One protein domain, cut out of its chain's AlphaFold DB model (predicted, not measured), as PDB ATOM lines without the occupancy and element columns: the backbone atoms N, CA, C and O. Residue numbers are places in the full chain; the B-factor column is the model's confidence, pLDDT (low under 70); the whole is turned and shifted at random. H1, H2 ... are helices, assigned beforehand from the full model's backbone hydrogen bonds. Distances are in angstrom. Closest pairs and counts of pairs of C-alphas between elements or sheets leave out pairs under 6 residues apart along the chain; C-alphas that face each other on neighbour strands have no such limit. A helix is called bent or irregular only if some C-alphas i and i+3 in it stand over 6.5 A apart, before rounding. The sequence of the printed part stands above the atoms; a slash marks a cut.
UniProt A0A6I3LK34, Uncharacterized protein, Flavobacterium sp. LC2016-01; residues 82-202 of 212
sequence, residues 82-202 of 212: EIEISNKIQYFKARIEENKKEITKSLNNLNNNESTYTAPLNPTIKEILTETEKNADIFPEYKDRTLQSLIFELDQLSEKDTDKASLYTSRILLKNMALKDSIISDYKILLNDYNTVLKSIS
ATOM      1  N   GLU A  82    -110.342 -74.081 124.562       88.38
ATOM      2  CA  GLU A  82    -110.343 -74.460 125.983       88.38
ATOM      3  C   GLU A  82    -111.512 -73.836 126.755       88.38
ATOM      4  O   GLU A  82    -112.188 -74.526 127.523       88.38
ATOM      5  N   ILE A  83    -111.773 -72.542 126.537       90.44
ATOM      6  CA  ILE A  83    -112.901 -71.830 127.154       90.44
ATOM      7  C   ILE A  83    -114.228 -72.454 126.713       90.44
ATOM      8  O   ILE A  83    -115.072 -72.751 127.559       90.44
ATOM      9  N   GLU A  84    -114.394 -72.699 125.414       93.00
ATOM     10  CA  GLU A  84    -115.610 -73.285 124.845       93.00
ATOM     11  C   GLU A  84    -115.868 -74.700 125.387       93.00
ATOM     12  O   GLU A  84    -116.955 -75.010 125.876       93.00
ATOM     13  N   ILE A  85    -114.840 -75.554 125.378       87.56
ATOM     14  CA  ILE A  85    -114.893 -76.918 125.920       87.56
ATOM     15  C   ILE A  85    -115.254 -76.885 127.408       87.56
ATOM     16  O   ILE A  85    -116.136 -77.627 127.842       87.56
ATOM     17  N   SER A  86    -114.604 -76.020 128.192       84.81
ATOM     18  CA  SER A  86    -114.890 -75.868 129.623       84.81
ATOM     19  C   SER A  86    -116.343 -75.460 129.862       84.81
ATOM     20  O   SER A  86    -117.015 -76.055 130.707       84.81
ATOM     21  N   ASN A  87    -116.857 -74.508 129.081       89.62
ATOM     22  CA  ASN A  87    -118.236 -74.049 129.201       89.62
ATOM     23  C   ASN A  87    -119.244 -75.151 128.864       89.62
ATOM     24  O   ASN A  87    -120.131 -75.438 129.669       89.62
ATOM     25  N   LYS A  88    -119.059 -75.847 127.736       88.44
ATOM     26  CA  LYS A  88    -119.914 -76.981 127.345       88.44
ATOM     27  C   LYS A  88    -119.895 -78.096 128.397       88.44
ATOM     28  O   LYS A  88    -120.945 -78.648 128.721       88.44
ATOM     29  N   ILE A  89    -118.738 -78.397 128.996       83.94
ATOM     30  CA  ILE A  89    -118.629 -79.378 130.093       83.94
ATOM     31  C   ILE A  89    -119.393 -78.914 131.339       83.94
ATOM     32  O   ILE A  89    -120.082 -79.722 131.966       83.94
ATOM     33  N   GLN A  90    -119.270 -77.646 131.731       84.12
ATOM     34  CA  GLN A  90    -119.988 -77.105 132.889       84.12
ATOM     35  C   GLN A  90    -121.501 -77.137 132.674       84.12
ATOM     36  O   GLN A  90    -122.230 -77.590 133.557       84.12
ATOM     37  N   TYR A  91    -121.959 -76.744 131.488       86.50
ATOM     38  CA  TYR A  91    -123.370 -76.789 131.121       86.50
ATOM     39  C   TYR A  91    -123.914 -78.223 131.154       86.50
ATOM     40  O   TYR A  91    -124.952 -78.494 131.757       86.50
ATOM     41  N   PHE A  92    -123.153 -79.173 130.602       82.00
ATOM     42  CA  PHE A  92    -123.491 -80.592 130.653       82.00
ATOM     43  C   PHE A  92    -123.613 -81.114 132.094       82.00
ATOM     44  O   PHE A  92    -124.575 -81.809 132.423       82.00
ATOM     45  N   LYS A  93    -122.684 -80.739 132.985       82.00
ATOM     46  CA  LYS A  93    -122.750 -81.096 134.415       82.00
ATOM     47  C   LYS A  93    -123.988 -80.518 135.098       82.00
ATOM     48  O   LYS A  93    -124.667 -81.241 135.821       82.00
ATOM     49  N   ALA A  94    -124.286 -79.241 134.863       85.12
ATOM     50  CA  ALA A  94    -125.449 -78.579 135.448       85.12
ATOM     51  C   ALA A  94    -126.757 -79.269 135.034       85.12
ATOM     52  O   ALA A  94    -127.602 -79.535 135.888       85.12
ATOM     53  N   ARG A  95    -126.883 -79.647 133.755       83.69
ATOM     54  CA  ARG A  95    -128.065 -80.356 133.249       83.69
ATOM     55  C   ARG A  95    -128.220 -81.756 133.840       83.69
ATOM     56  O   ARG A  95    -129.332 -82.162 134.158       83.69
ATOM     57  N   ILE A  96    -127.122 -82.496 134.018       81.19
ATOM     58  CA  ILE A  96    -127.166 -83.806 134.692       81.19
ATOM     59  C   ILE A  96    -127.691 -83.660 136.124       81.19
ATOM     60  O   ILE A  96    -128.561 -84.426 136.536       81.19
ATOM     61  N   GLU A  97    -127.179 -82.685 136.878       84.56
ATOM     62  CA  GLU A  97    -127.607 -82.444 138.261       84.56
ATOM     63  C   GLU A  97    -129.075 -82.009 138.354       84.56
ATOM     64  O   GLU A  97    -129.798 -82.449 139.248       84.56
ATOM     65  N   GLU A  98    -129.543 -81.185 137.417       86.56
ATOM     66  CA  GLU A  98    -130.954 -80.803 137.308       86.56
ATOM     67  C   GLU A  98    -131.848 -82.026 137.066       86.56
ATOM     68  O   GLU A  98    -132.746 -82.301 137.864       86.56
ATOM     69  N   ASN A  99    -131.528 -82.837 136.055       81.12
ATOM     70  CA  ASN A  99    -132.287 -84.047 135.736       81.12
ATOM     71  C   ASN A  99    -132.299 -85.041 136.909       81.12
ATOM     72  O   ASN A  99    -133.314 -85.678 137.189       81.12
ATOM     73  N   LYS A 100    -131.183 -85.172 137.640       82.19
ATOM     74  CA  LYS A 100    -131.105 -86.020 138.840       82.19
ATOM     75  C   LYS A 100    -132.072 -85.548 139.928       82.19
ATOM     76  O   LYS A 100    -132.742 -86.378 140.551       82.19
ATOM     77  N   LYS A 101    -132.167 -84.235 140.156       86.44
ATOM     78  CA  LYS A 101    -133.121 -83.652 141.114       86.44
ATOM     79  C   LYS A 101    -134.562 -83.904 140.687       86.44
ATOM     80  O   LYS A 101    -135.371 -84.282 141.532       86.44
ATOM     81  N   GLU A 102    -134.875 -83.751 139.403       83.88
ATOM     82  CA  GLU A 102    -136.217 -84.017 138.867       83.88
ATOM     83  C   GLU A 102    -136.625 -85.484 139.031       83.88
ATOM     84  O   GLU A 102    -137.712 -85.764 139.539       83.88
ATOM     85  N   ILE A 103    -135.739 -86.425 138.695       80.19
ATOM     86  CA  ILE A 103    -135.975 -87.863 138.902       80.19
ATOM     87  C   ILE A 103    -136.208 -88.167 140.383       80.19
ATOM     88  O   ILE A 103    -137.162 -88.858 140.729       80.19
ATOM     89  N   THR A 104    -135.371 -87.621 141.268       82.31
ATOM     90  CA  THR A 104    -135.492 -87.838 142.719       82.31
ATOM     91  C   THR A 104    -136.821 -87.302 143.255       82.31
ATOM     92  O   THR A 104    -137.483 -87.960 144.055       82.31
ATOM     93  N   LYS A 105    -137.258 -86.127 142.783       85.44
ATOM     94  CA  LYS A 105    -138.558 -85.544 143.139       85.44
ATOM     95  C   LYS A 105    -139.714 -86.432 142.667       85.44
ATOM     96  O   LYS A 105    -140.623 -86.700 143.446       85.44
ATOM     97  N   SER A 106    -139.649 -86.925 141.432       79.88
ATOM     98  CA  SER A 106    -140.648 -87.843 140.870       79.88
ATOM     99  C   SER A 106    -140.733 -89.153 141.658       79.88
ATOM    100  O   SER A 106    -141.830 -89.614 141.960       79.88
ATOM    101  N   LEU A 107    -139.591 -89.726 142.054       81.38
ATOM    102  CA  LEU A 107    -139.532 -90.931 142.889       81.38
ATOM    103  C   LEU A 107    -140.157 -90.712 144.273       81.38
ATOM    104  O   LEU A 107    -140.938 -91.542 144.735       81.38
ATOM    105  N   ASN A 108    -139.867 -89.581 144.919       84.31
ATOM    106  CA  ASN A 108    -140.452 -89.255 146.221       84.31
ATOM    107  C   ASN A 108    -141.975 -89.077 146.142       84.31
ATOM    108  O   ASN A 108    -142.687 -89.533 147.033       84.31
ATOM    109  N   ASN A 109    -142.483 -88.469 145.066       82.69
ATOM    110  CA  ASN A 109    -143.923 -88.310 144.858       82.69
ATOM    111  C   ASN A 109    -144.632 -89.657 144.647       82.69
ATOM    112  O   ASN A 109    -145.718 -89.858 145.186       82.69
ATOM    113  N   LEU A 110    -144.007 -90.592 143.920       80.56
ATOM    114  CA  LEU A 110    -144.545 -91.945 143.737       80.56
ATOM    115  C   LEU A 110    -144.674 -92.703 145.062       80.56
ATOM    116  O   LEU A 110    -145.680 -93.368 145.286       80.56
ATOM    117  N   ASN A 111    -143.693 -92.569 145.957       80.50
ATOM    118  CA  ASN A 111    -143.735 -93.220 147.269       80.50
ATOM    119  C   ASN A 111    -144.825 -92.656 148.196       80.50
ATOM    120  O   ASN A 111    -145.261 -93.348 149.113       80.50
ATOM    121  N   ASN A 112    -145.279 -91.423 147.964       83.62
ATOM    122  CA  ASN A 112    -146.265 -90.749 148.811       83.62
ATOM    123  C   ASN A 112    -147.727 -90.982 148.373       83.62
ATOM    124  O   ASN A 112    -148.625 -90.346 148.918       83.62
ATOM    125  N   ASN A 113    -147.993 -91.900 147.431       70.50
ATOM    126  CA  ASN A 113    -149.336 -92.293 146.966       70.50
ATOM    127  C   ASN A 113    -150.220 -91.158 146.394       70.50
ATOM    128  O   ASN A 113    -151.435 -91.325 146.274       70.50
ATOM    129  N   GLU A 114    -149.647 -90.028 145.973       67.44
ATOM    130  CA  GLU A 114    -150.384 -89.000 145.223       67.44
ATOM    131  C   GLU A 114    -150.547 -89.449 143.757       67.44
ATOM    132  O   GLU A 114    -149.745 -89.153 142.872       67.44
ATOM    133  N   SER A 115    -151.595 -90.233 143.503       56.62
ATOM    134  CA  SER A 115    -151.839 -91.039 142.294       56.62
ATOM    135  C   SER A 115    -152.231 -90.274 141.016       56.62
ATOM    136  O   SER A 115    -152.856 -90.839 140.123       56.62
ATOM    137  N   THR A 116    -151.832 -89.010 140.858       62.25
ATOM    138  CA  THR A 116    -152.106 -88.221 139.633       62.25
ATOM    139  C   THR A 116    -150.846 -87.821 138.865       62.25
ATOM    140  O   THR A 116    -150.833 -86.831 138.136       62.25
ATOM    141  N   TYR A 117    -149.772 -88.604 138.981       56.81
ATOM    142  CA  TYR A 117    -148.529 -88.314 138.273       56.81
ATOM    143  C   TYR A 117    -148.557 -88.831 136.825       56.81
ATOM    144  O   TYR A 117    -148.268 -89.995 136.550       56.81
ATOM    145  N   THR A 118    -148.860 -87.951 135.870       59.41
ATOM    146  CA  THR A 118    -148.516 -88.172 134.459       59.41
ATOM    147  C   THR A 118    -147.020 -87.930 134.304       59.41
ATOM    148  O   THR A 118    -146.586 -86.778 134.267       59.41
ATOM    149  N   ALA A 119    -146.221 -88.997 134.274       57.75
ATOM    150  CA  ALA A 119    -144.777 -88.880 134.118       57.75
ATOM    151  C   ALA A 119    -144.452 -88.098 132.831       57.75
ATOM    152  O   ALA A 119    -144.831 -88.555 131.746       57.75
ATOM    153  N   PRO A 120    -143.778 -86.933 132.906       57.91
ATOM    154  CA  PRO A 120    -143.244 -86.316 131.706       57.91
ATOM    155  C   PRO A 120    -142.260 -87.311 131.088       57.91
ATOM    156  O   PRO A 120    -141.435 -87.895 131.795       57.91
ATOM    157  N   LEU A 121    -142.414 -87.558 129.783       56.84
ATOM    158  CA  LEU A 121    -141.530 -88.415 128.998       56.84
ATOM    159  C   LEU A 121    -140.085 -88.077 129.352       56.84
ATOM    160  O   LEU A 121    -139.635 -86.960 129.117       56.84
ATOM    161  N   ASN A 122    -139.403 -89.042 129.966       60.41
ATOM    162  CA  ASN A 122    -138.010 -88.932 130.356       60.41
ATOM    163  C   ASN A 122    -137.226 -88.595 129.078       60.41
ATOM    164  O   ASN A 122    -137.184 -89.453 128.185       60.41
ATOM    165  N   PRO A 123    -136.709 -87.360 128.920       64.94
ATOM    166  CA  PRO A 123    -136.081 -86.965 127.674       64.94
ATOM    167  C   PRO A 123    -134.954 -87.948 127.413       64.94
ATOM    168  O   PRO A 123    -134.181 -88.305 128.311       64.94
ATOM    169  N   THR A 124    -134.893 -88.460 126.187       66.12
ATOM    170  CA  THR A 124    -133.885 -89.477 125.875       66.12
ATOM    171  C   THR A 124    -132.515 -88.852 126.155       66.12
ATOM    172  O   THR A 124    -132.322 -87.673 125.875       66.12
ATOM    173  N   ILE A 125    -131.523 -89.599 126.657       63.81
ATOM    174  CA  ILE A 125    -130.151 -89.070 126.863       63.81
ATOM    175  C   ILE A 125    -129.649 -88.324 125.612       63.81
ATOM    176  O   ILE A 125    -128.953 -87.319 125.706       63.81
ATOM    177  N   LYS A 126    -130.058 -88.797 124.431       66.50
ATOM    178  CA  LYS A 126    -129.802 -88.163 123.138       66.50
ATOM    179  C   LYS A 126    -130.395 -86.752 123.019       66.50
ATOM    180  O   LYS A 126    -129.727 -85.877 122.494       66.50
ATOM    181  N   GLU A 127    -131.608 -86.552 123.512       74.81
ATOM    182  CA  GLU A 127    -132.356 -85.292 123.501       74.81
ATOM    183  C   GLU A 127    -131.723 -84.273 124.451       74.81
ATOM    184  O   GLU A 127    -131.428 -83.151 124.042       74.81
ATOM    185  N   ILE A 128    -131.367 -84.722 125.665       70.62
ATOM    186  CA  ILE A 128    -130.598 -83.935 126.640       70.62
ATOM    187  C   ILE A 128    -129.281 -83.470 126.015       70.62
ATOM    188  O   ILE A 128    -128.940 -82.297 126.127       70.62
ATOM    189  N   LEU A 129    -128.559 -84.364 125.330       66.81
ATOM    190  CA  LEU A 129    -127.300 -84.035 124.656       66.81
ATOM    191  C   LEU A 129    -127.498 -83.019 123.520       66.81
ATOM    192  O   LEU A 129    -126.745 -82.060 123.431       66.81
ATOM    193  N   THR A 130    -128.522 -83.179 122.680       72.69
ATOM    194  CA  THR A 130    -128.753 -82.267 121.545       72.69
ATOM    195  C   THR A 130    -129.268 -80.888 121.948       72.69
ATOM    196  O   THR A 130    -128.974 -79.903 121.274       72.69
ATOM    197  N   GLU A 131    -130.058 -80.796 123.016       72.69
ATOM    198  CA  GLU A 131    -130.605 -79.522 123.487       72.69
ATOM    199  C   GLU A 131    -129.561 -78.736 124.286       72.69
ATOM    200  O   GLU A 131    -129.470 -77.513 124.164       72.69
ATOM    201  N   THR A 132    -128.705 -79.444 125.033       68.25
ATOM    202  CA  THR A 132    -127.611 -78.804 125.770       68.25
ATOM    203  C   THR A 132    -126.531 -78.220 124.870       68.25
ATOM    204  O   THR A 132    -125.921 -77.216 125.233       68.25
ATOM    205  N   GLU A 133    -126.318 -78.786 123.683       69.56
ATOM    206  CA  GLU A 133    -125.314 -78.277 122.751       69.56
ATOM    207  C   GLU A 133    -125.666 -76.902 122.161       69.56
ATOM    208  O   GLU A 133    -124.745 -76.137 121.902       69.56
ATOM    209  N   LYS A 134    -126.954 -76.553 122.012       73.19
ATOM    210  CA  LYS A 134    -127.397 -75.325 121.313       73.19
ATOM    211  C   LYS A 134    -127.335 -74.034 122.134       73.19
ATOM    212  O   LYS A 134    -127.399 -72.951 121.556       73.19
ATOM    213  N   ASN A 135    -127.291 -74.140 123.461       76.38
ATOM    214  CA  ASN A 135    -127.401 -72.993 124.372       76.38
ATOM    215  C   ASN A 135    -126.106 -72.707 125.145       76.38
ATOM    216  O   ASN A 135    -126.068 -71.784 125.956       76.38
ATOM    217  N   ALA A 136    -125.060 -73.501 124.920       82.62
ATOM    218  CA  ALA A 136    -123.818 -73.447 125.684       82.62
ATOM    219  C   ALA A 136    -122.663 -72.771 124.924       82.62
ATOM    220  O   ALA A 136    -121.519 -72.890 125.353       82.62
ATOM    221  N   ASP A 137    -122.937 -72.087 123.815       92.31
ATOM    222  CA  ASP A 137    -121.884 -71.510 122.979       92.31
ATOM    223  C   ASP A 137    -121.447 -70.132 123.481       92.31
ATOM    224  O   ASP A 137    -122.266 -69.215 123.588       92.31
ATOM    225  N   ILE A 138    -120.151 -69.966 123.770       95.62
ATOM    226  CA  ILE A 138    -119.568 -68.649 124.089       95.62
ATOM    227  C   ILE A 138    -119.125 -67.962 122.801       95.62
ATOM    228  O   ILE A 138    -119.335 -66.759 122.626       95.62
ATOM    229  N   PHE A 139    -118.500 -68.723 121.903       96.81
ATOM    230  CA  PHE A 139    -117.966 -68.201 120.653       96.81
ATOM    231  C   PHE A 139    -118.874 -68.562 119.467       96.81
ATOM    232  O   PHE A 139    -119.155 -69.745 119.247       96.81
ATOM    233  N   PRO A 140    -119.316 -67.577 118.658       95.50
ATOM    234  CA  PRO A 140    -120.227 -67.826 117.542       95.50
ATOM    235  C   PRO A 140    -119.629 -68.759 116.480       95.50
ATOM    236  O   PRO A 140    -120.367 -69.512 115.850       95.50
ATOM    237  N   GLU A 141    -118.305 -68.764 116.310       96.38
ATOM    238  CA  GLU A 141    -117.596 -69.663 115.392       96.38
ATOM    239  C   GLU A 141    -117.680 -71.155 115.770       96.38
ATOM    240  O   GLU A 141    -117.383 -72.013 114.938       96.38
ATOM    241  N   TYR A 142    -118.097 -71.486 116.995       95.56
ATOM    242  CA  TYR A 142    -118.183 -72.866 117.488       95.56
ATOM    243  C   TYR A 142    -119.612 -73.364 117.706       95.56
ATOM    244  O   TYR A 142    -119.792 -74.508 118.121       95.56
ATOM    245  N   LYS A 143    -120.615 -72.553 117.356       92.94
ATOM    246  CA  LYS A 143    -122.032 -72.842 117.600       92.94
ATOM    247  C   LYS A 143    -122.500 -74.191 117.051       92.94
ATOM    248  O   LYS A 143    -123.192 -74.951 117.716       92.94
ATOM    249  N   ASP A 144    -122.074 -74.517 115.836       91.81
ATOM    250  CA  ASP A 144    -122.488 -75.748 115.157       91.81
ATOM    251  C   ASP A 144    -121.534 -76.925 115.426       91.81
ATOM    252  O   ASP A 144    -121.600 -77.964 114.764       91.81
ATOM    253  N   ARG A 145    -120.604 -76.772 116.378       91.25
ATOM    254  CA  ARG A 145    -119.570 -77.769 116.653       91.25
ATOM    255  C   ARG A 145    -119.881 -78.582 117.895       91.25
ATOM    256  O   ARG A 145    -120.124 -78.065 118.986       91.25
ATOM    257  N   THR A 146    -119.784 -79.897 117.728       89.19
ATOM    258  CA  THR A 146    -119.901 -80.850 118.830       89.19
ATOM    259  C   THR A 146    -118.681 -80.766 119.744       89.19
ATOM    260  O   THR A 146    -117.564 -80.479 119.298       89.19
ATOM    261  N   LEU A 147    -118.867 -81.097 121.025       85.75
ATOM    262  CA  LEU A 147    -117.779 -81.129 122.010       85.75
ATOM    263  C   LEU A 147    -116.602 -82.007 121.537       85.75
ATOM    264  O   LEU A 147    -115.444 -81.623 121.672       85.75
ATOM    265  N   GLN A 148    -116.902 -83.153 120.915       83.38
ATOM    266  CA  GLN A 148    -115.899 -84.068 120.355       83.38
ATOM    267  C   GLN A 148    -115.046 -83.412 119.263       83.38
ATOM    268  O   GLN A 148    -113.830 -83.590 119.253       83.38
ATOM    269  N   SER A 149    -115.672 -82.644 118.364       90.75
ATOM    270  CA  SER A 149    -114.966 -81.932 117.297       90.75
ATOM    271  C   SER A 149    -114.000 -80.887 117.865       90.75
ATOM    272  O   SER A 149    -112.859 -80.810 117.415       90.75
ATOM    273  N   LEU A 150    -114.430 -80.135 118.885       91.31
ATOM    274  CA  LEU A 150    -113.603 -79.115 119.543       91.31
ATOM    275  C   LEU A 150    -112.383 -79.729 120.238       91.31
ATOM    276  O   LEU A 150    -111.270 -79.231 120.101       91.31
ATOM    277  N   ILE A 151    -112.582 -80.840 120.950       85.69
ATOM    278  CA  ILE A 151    -111.500 -81.584 121.609       85.69
ATOM    279  C   ILE A 151    -110.493 -82.102 120.589       85.69
ATOM    280  O   ILE A 151    -109.291 -82.011 120.817       85.69
ATOM    281  N   PHE A 152    -110.979 -82.679 119.489       87.31
ATOM    282  CA  PHE A 152    -110.114 -83.219 118.450       87.31
ATOM    283  C   PHE A 152    -109.238 -82.127 117.831       87.31
ATOM    284  O   PHE A 152    -108.038 -82.324 117.666       87.31
ATOM    285  N   GLU A 153    -109.806 -80.956 117.547       91.69
ATOM    286  CA  GLU A 153    -109.023 -79.828 117.040       91.69
ATOM    287  C   GLU A 153    -108.017 -79.300 118.066       91.69
ATOM    288  O   GLU A 153    -106.877 -79.006 117.711       91.69
ATOM    289  N   LEU A 154    -108.400 -79.232 119.343       89.88
ATOM    290  CA  LEU A 154    -107.473 -78.864 120.411       89.88
ATOM    291  C   LEU A 154    -106.284 -79.840 120.476       89.88
ATOM    292  O   LEU A 154    -105.142 -79.401 120.611       89.88
ATOM    293  N   ASP A 155    -106.537 -81.144 120.325       86.12
ATOM    294  CA  ASP A 155    -105.501 -82.184 120.293       86.12
ATOM    295  C   ASP A 155    -104.542 -81.989 119.109       86.12
ATOM    296  O   ASP A 155    -103.326 -82.010 119.296       86.12
ATOM    297  N   GLN A 156    -105.075 -81.693 117.917       89.56
ATOM    298  CA  GLN A 156    -104.266 -81.396 116.726       89.56
ATOM    299  C   GLN A 156    -103.424 -80.123 116.884       89.56
ATOM    300  O   GLN A 156    -102.282 -80.058 116.431       89.56
ATOM    301  N   LEU A 157    -103.959 -79.085 117.529       90.12
ATOM    302  CA  LEU A 157    -103.230 -77.832 117.721       90.12
ATOM    303  C   LEU A 157    -102.163 -77.938 118.820       90.12
ATOM    304  O   LEU A 157    -101.154 -77.234 118.757       90.12
ATOM    305  N   SER A 158    -102.321 -78.833 119.791       82.56
ATOM    306  CA  SER A 158    -101.455 -78.919 120.971       82.56
ATOM    307  C   SER A 158    -100.224 -79.838 120.809       82.56
ATOM    308  O   SER A 158     -99.557 -80.149 121.794       82.56
ATOM    309  N   GLU A 159     -99.841 -80.227 119.588       69.44
ATOM    310  CA  GLU A 159     -98.698 -81.127 119.311       69.44
ATOM    311  C   GLU A 159     -97.313 -80.677 119.840       69.44
ATOM    312  O   GLU A 159     -96.374 -81.474 119.832       69.44
ATOM    313  N   LYS A 160     -97.135 -79.442 120.338       65.81
ATOM    314  CA  LYS A 160     -95.874 -79.045 120.993       65.81
ATOM    315  C   LYS A 160     -95.846 -79.520 122.452       65.81
ATOM    316  O   LYS A 160     -96.666 -79.110 123.264       65.81
ATOM    317  N   ASP A 161     -94.845 -80.345 122.768       55.62
ATOM    318  CA  ASP A 161     -94.639 -81.109 124.012       55.62
ATOM    319  C   ASP A 161     -94.818 -80.368 125.351       55.62
ATOM    320  O   ASP A 161     -95.013 -81.020 126.378       55.62
ATOM    321  N   THR A 162     -94.764 -79.037 125.376       55.50
ATOM    322  CA  THR A 162     -94.793 -78.247 126.615       55.50
ATOM    323  C   THR A 162     -96.184 -78.084 127.234       55.50
ATOM    324  O   THR A 162     -96.260 -77.933 128.449       55.50
ATOM    325  N   ASP A 163     -97.272 -78.226 126.464       54.56
ATOM    326  CA  ASP A 163     -98.655 -78.051 126.966       54.56
ATOM    327  C   ASP A 163     -99.411 -79.376 127.170       54.56
ATOM    328  O   ASP A 163    -100.623 -79.422 127.386       54.56
ATOM    329  N   LYS A 164     -98.689 -80.505 127.191       58.66
ATOM    330  CA  LYS A 164     -99.279 -81.833 127.426       58.66
ATOM    331  C   LYS A 164    -100.029 -81.949 128.758       58.66
ATOM    332  O   LYS A 164    -100.900 -82.805 128.870       58.66
ATOM    333  N   ALA A 165     -99.726 -81.113 129.753       59.41
ATOM    334  CA  ALA A 165    -100.370 -81.144 131.068       59.41
ATOM    335  C   ALA A 165    -101.849 -80.699 131.037       59.41
ATOM    336  O   ALA A 165    -102.696 -81.337 131.671       59.41
ATOM    337  N   SER A 166    -102.194 -79.656 130.271       58.06
ATOM    338  CA  SER A 166    -103.592 -79.218 130.127       58.06
ATOM    339  C   SER A 166    -104.390 -80.218 129.286       58.06
ATOM    340  O   SER A 166    -105.478 -80.632 129.691       58.06
ATOM    341  N   LEU A 167    -103.793 -80.743 128.208       59.78
ATOM    342  CA  LEU A 167    -104.344 -81.867 127.442       59.78
ATOM    343  C   LEU A 167    -104.562 -83.118 128.295       59.78
ATOM    344  O   LEU A 167    -105.551 -83.823 128.101       59.78
ATOM    345  N   TYR A 168    -103.667 -83.414 129.242       63.09
ATOM    346  CA  TYR A 168    -103.824 -84.548 130.154       63.09
ATOM    347  C   TYR A 168    -105.062 -84.369 131.028       63.09
ATOM    348  O   TYR A 168    -105.789 -85.328 131.256       63.09
ATOM    349  N   THR A 169    -105.361 -83.140 131.447       62.59
ATOM    350  CA  THR A 169    -106.540 -82.834 132.264       62.59
ATOM    351  C   THR A 169    -107.821 -82.933 131.438       62.59
ATOM    352  O   THR A 169    -108.792 -83.523 131.900       62.59
ATOM    353  N   SER A 170    -107.812 -82.472 130.185       59.75
ATOM    354  CA  SER A 170    -108.929 -82.633 129.239       59.75
ATOM    355  C   SER A 170    -109.151 -84.096 128.842       59.75
ATOM    356  O   SER A 170    -110.285 -84.570 128.834       59.75
ATOM    357  N   ARG A 171    -108.081 -84.867 128.601       64.38
ATOM    358  CA  ARG A 171    -108.146 -86.321 128.364       64.38
ATOM    359  C   ARG A 171    -108.576 -87.083 129.607       64.38
ATOM    360  O   ARG A 171    -109.348 -88.022 129.473       64.38
ATOM    361  N   ILE A 172    -108.138 -86.689 130.803       65.69
ATOM    362  CA  ILE A 172    -108.648 -87.234 132.067       65.69
ATOM    363  C   ILE A 172    -110.120 -86.884 132.211       65.69
ATOM    364  O   ILE A 172    -110.886 -87.765 132.548       65.69
ATOM    365  N   LEU A 173    -110.549 -85.656 131.919       62.47
ATOM    366  CA  LEU A 173    -111.958 -85.265 131.968       62.47
ATOM    367  C   LEU A 173    -112.798 -86.020 130.941       62.47
ATOM    368  O   LEU A 173    -113.940 -86.326 131.243       62.47
ATOM    369  N   LEU A 174    -112.244 -86.385 129.786       61.31
ATOM    370  CA  LEU A 174    -112.910 -87.223 128.786       61.31
ATOM    371  C   LEU A 174    -112.925 -88.701 129.149       61.31
ATOM    372  O   LEU A 174    -113.927 -89.377 128.952       61.31
ATOM    373  N   LYS A 175    -111.836 -89.204 129.725       62.31
ATOM    374  CA  LYS A 175    -111.748 -90.549 130.296       62.31
ATOM    375  C   LYS A 175    -112.630 -90.669 131.543       62.31
ATOM    376  O   LYS A 175    -113.219 -91.708 131.789       62.31
ATOM    377  N   ASN A 176    -112.823 -89.571 132.259       58.00
ATOM    378  CA  ASN A 176    -113.804 -89.415 133.320       58.00
ATOM    379  C   ASN A 176    -115.186 -89.102 132.744       58.00
ATOM    380  O   ASN A 176    -116.167 -89.437 133.367       58.00
ATOM    381  N   MET A 177    -115.342 -88.582 131.530       55.50
ATOM    382  CA  MET A 177    -116.603 -88.688 130.793       55.50
ATOM    383  C   MET A 177    -116.809 -90.100 130.250       55.50
ATOM    384  O   MET A 177    -117.923 -90.389 129.849       55.50
ATOM    385  N   ALA A 178    -115.814 -90.996 130.293       48.75
ATOM    386  CA  ALA A 178    -116.004 -92.447 130.252       48.75
ATOM    387  C   ALA A 178    -116.417 -93.024 131.628       48.75
ATOM    388  O   ALA A 178    -116.922 -94.140 131.670       48.75
ATOM    389  N   LEU A 179    -116.460 -92.210 132.708       48.56
ATOM    390  CA  LEU A 179    -117.518 -92.365 133.730       48.56
ATOM    391  C   LEU A 179    -118.905 -92.138 133.115       48.56
ATOM    392  O   LEU A 179    -119.874 -92.240 133.842       48.56
ATOM    393  N   LYS A 180    -119.060 -91.920 131.800       55.97
ATOM    394  CA  LYS A 180    -120.270 -92.313 131.073       55.97
ATOM    395  C   LYS A 180    -120.703 -93.674 131.554       55.97
ATOM    396  O   LYS A 180    -121.864 -93.802 131.847       55.97
ATOM    397  N   ASP A 181    -119.814 -94.644 131.708       54.00
ATOM    398  CA  ASP A 181    -120.231 -95.971 132.141       54.00
ATOM    399  C   ASP A 181    -120.673 -95.991 133.606       54.00
ATOM    400  O   ASP A 181    -121.636 -96.676 133.911       54.00
ATOM    401  N   SER A 182    -120.075 -95.184 134.492       58.72
ATOM    402  CA  SER A 182    -120.530 -95.050 135.887       58.72
ATOM    403  C   SER A 182    -121.823 -94.248 136.004       58.72
ATOM    404  O   SER A 182    -122.741 -94.693 136.663       58.72
ATOM    405  N   ILE A 183    -121.943 -93.106 135.333       57.97
ATOM    406  CA  ILE A 183    -123.134 -92.254 135.320       57.97
ATOM    407  C   ILE A 183    -124.264 -92.963 134.576       57.97
ATOM    408  O   ILE A 183    -125.382 -92.969 135.060       57.97
ATOM    409  N   ILE A 184    -124.001 -93.608 133.436       59.94
ATOM    410  CA  ILE A 184    -124.967 -94.466 132.731       59.94
ATOM    411  C   ILE A 184    -125.306 -95.675 133.601       59.94
ATOM    412  O   ILE A 184    -126.457 -96.084 133.581       59.94
ATOM    413  N   SER A 185    -124.364 -96.249 134.355       67.62
ATOM    414  CA  SER A 185    -124.653 -97.323 135.315       67.62
ATOM    415  C   SER A 185    -125.581 -96.831 136.421       67.62
ATOM    416  O   SER A 185    -126.647 -97.406 136.602       67.62
ATOM    417  N   ASP A 186    -125.250 -95.729 137.089       65.31
ATOM    418  CA  ASP A 186    -126.058 -95.122 138.150       65.31
ATOM    419  C   ASP A 186    -127.442 -94.719 137.626       65.31
ATOM    420  O   ASP A 186    -128.462 -94.958 138.268       65.31
ATOM    421  N   TYR A 187    -127.504 -94.179 136.408       63.06
ATOM    422  CA  TYR A 187    -128.754 -93.811 135.753       63.06
ATOM    423  C   TYR A 187    -129.562 -95.039 135.328       63.06
ATOM    424  O   TYR A 187    -130.780 -95.035 135.461       63.06
ATOM    425  N   LYS A 188    -128.913 -96.113 134.857       70.06
ATOM    426  CA  LYS A 188    -129.559 -97.403 134.568       70.06
ATOM    427  C   LYS A 188    -130.115 -98.037 135.835       70.06
ATOM    428  O   LYS A 188    -131.214 -98.574 135.768       70.06
ATOM    429  N   ILE A 189    -129.391 -97.970 136.954       74.50
ATOM    430  CA  ILE A 189    -129.855 -98.449 138.263       74.50
ATOM    431  C   ILE A 189    -131.114 -97.675 138.659       74.50
ATOM    432  O   ILE A 189    -132.158 -98.292 138.848       74.50
ATOM    433  N   LEU A 190    -131.068 -96.340 138.630       66.00
ATOM    434  CA  LEU A 190    -132.231 -95.493 138.921       66.00
ATOM    435  C   LEU A 190    -133.424 -95.777 137.995       66.00
ATOM    436  O   LEU A 190    -134.562 -95.848 138.456       66.00
ATOM    437  N   LEU A 191    -133.187 -95.973 136.693       65.38
ATOM    438  CA  LEU A 191    -134.243 -96.320 135.736       65.38
ATOM    439  C   LEU A 191    -134.834 -97.704 136.009       65.38
ATOM    440  O   LEU A 191    -136.029 -97.920 135.817       65.38
ATOM    441  N   ASN A 192    -133.999 -98.659 136.409       74.38
ATOM    442  CA  ASN A 192    -134.438-100.013 136.704       74.38
ATOM    443  C   ASN A 192    -135.258-100.057 137.999       74.38
ATOM    444  O   ASN A 192    -136.304-100.708 138.029       74.38
ATOM    445  N   ASP A 193    -134.847 -99.306 139.019       72.94
ATOM    446  CA  ASP A 193    -135.602 -99.129 140.261       72.94
ATOM    447  C   ASP A 193    -136.956 -98.468 139.975       72.94
ATOM    448  O   ASP A 193    -138.000 -98.994 140.361       72.94
ATOM    449  N   TYR A 194    -136.964 -97.391 139.183       66.25
ATOM    450  CA  TYR A 194    -138.188 -96.720 138.735       66.25
ATOM    451  C   TYR A 194    -139.140 -97.669 137.990       66.25
ATOM    452  O   TYR A 194    -140.325 -97.764 138.315       66.25
ATOM    453  N   ASN A 195    -138.629 -98.435 137.022       70.94
ATOM    454  CA  ASN A 195    -139.425 -99.414 136.277       70.94
ATOM    455  C   ASN A 195    -139.946-100.551 137.167       70.94
ATOM    456  O   ASN A 195    -141.016-101.102 136.901       70.94
ATOM    457  N   THR A 196    -139.201-100.923 138.207       76.75
ATOM    458  CA  THR A 196    -139.622-101.935 139.183       76.75
ATOM    459  C   THR A 196    -140.799-101.425 140.010       76.75
ATOM    460  O   THR A 196    -141.793-102.140 140.133       76.75
ATOM    461  N   VAL A 197    -140.742-100.172 140.474       70.94
ATOM    462  CA  VAL A 197    -141.848 -99.508 141.187       70.94
ATOM    463  C   VAL A 197    -143.086 -99.365 140.294       70.94
ATOM    464  O   VAL A 197    -144.196 -99.700 140.706       70.94
ATOM    465  N   LEU A 198    -142.926 -98.953 139.031       68.56
ATOM    466  CA  LEU A 198    -144.056 -98.886 138.093       68.56
ATOM    467  C   LEU A 198    -144.706-100.257 137.860       68.56
ATOM    468  O   LEU A 198    -145.931-100.365 137.813       68.56
ATOM    469  N   LYS A 199    -143.904-101.324 137.752       77.69
ATOM    470  CA  LYS A 199    -144.421-102.694 137.615       77.69
ATOM    471  C   LYS A 199    -145.142-103.183 138.869       77.69
ATOM    472  O   LYS A 199    -146.089-103.952 138.723       77.69
ATOM    473  N   SER A 200    -144.718-102.789 140.073       75.25
ATOM    474  CA  SER A 200    -145.445-103.145 141.298       75.25
ATOM    475  C   SER A 200    -146.784-102.421 141.389       75.25
ATOM    476  O   SER A 200    -147.773-103.062 141.721       75.25
ATOM    477  N   ILE A 201    -146.843-101.144 140.997       67.81
ATOM    478  CA  ILE A 201    -148.099-100.377 140.942       67.81
ATOM    479  C   ILE A 201    -149.057-100.979 139.901       67.81
ATOM    480  O   ILE A 201    -150.230-101.181 140.187       67.81
ATOM    481  N   SER A 202    -148.559-101.346 138.714       68.56
ATOM    482  CA  SER A 202    -149.381-101.967 137.660       68.56
ATOM    483  C   SER A 202    -149.891-103.369 138.010       68.56
ATOM    484  O   SER A 202    -150.890-103.794 137.447       68.56
TER     485      SER A 202
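What this domain is: This is residues 82 to 202 of the 212 residues of an uncharacterized protein of Flavobacterium sp. LC2016-01 (UniProt A0A6I3LK34). Two long helices, H1 and H4, run the same way side by side and make the length of a loose rod, with few C-alphas close between them. Between them in the chain, the return path runs back along the rod through a long link, the short helix H2, a second long link and the short helix H3, which lies near the beginnings of both long helices. The printed part has 121 residues with four named helices, in the order H1, H2, H3, H4, and no named strand; the class is all helix. The whole is loose, with a radius of gyration of the C-alphas of 18.5 A, and spans 60 by 28 by 17 A.

How they stand to each other: H1, residues 82 to 111, is followed by a long link to H2, residues 125 to 134. H1 and H2 form a helical hairpin and run opposite ways at a steep tilt of 43 degrees. H1 touches H2 with residues 88 to 95 alone, and their closest C-alphas, those of Phe 92 and Thr 132, are 6.6 A apart. H3, residues 147 to 157, touches H1, whose part in this is residues 82 to 88 alone; the closest C-alphas, those of Ile 85 and Leu 147, are 6.4 A apart. H1 and H3 run opposite ways at a shallow tilt of 25 degrees. H2 and H3 are only just apart, their closest C-alphas being 8.1 A from each other. H4, residues 161 to 202, is close to H3 but not clearly touching, with the closest C-alphas, those of Asp 155 and Leu 167, 7.2 A apart; the two run opposite ways at a shallow tilt of 14 degrees. H4 is also close to H1 but not clearly touching: the closest C-alphas, those of Leu 107 and Tyr 194, are 7.3 A apart, and the two run the same way at a shallow tilt of 16 degrees. H2 and H4 are apart. H1, H3 and H4 form an up and down bundle, each running against the one before it. Every O i to N i+4 pair is within hydrogen-bond range in H1 and H3, against 5 of 6 in H2 and 32 of 38 in H4.

Where its parts are: H1 begins at C-alpha 82, (-110.343, -74.460, 125.983), and is 43.8 A long from first to last C-alpha. H2 measures 15.1 A and H3 15.5 A. H4, the longest at 60.1 A, ends at C-alpha 202, (-149.381, -101.967, 137.660). It is irregular, with C-alphas 162 and 165 7.7 A apart, and has a kink of 33 degrees near residue 168.

The domain as a whole: The C-alphas farthest apart, those of Ser 115 and Lys 160, are 61.1 A from each other. The printed part has no cut. The links H1 to H2, of 13 residues, and H2 to H3, of 12, are long; H3 to H4, of 3 residues, is tight. The mean pLDDT of the printed part is 74.4, and 51 residues are under 70, among them residues 114 to 126 and 159 to 187.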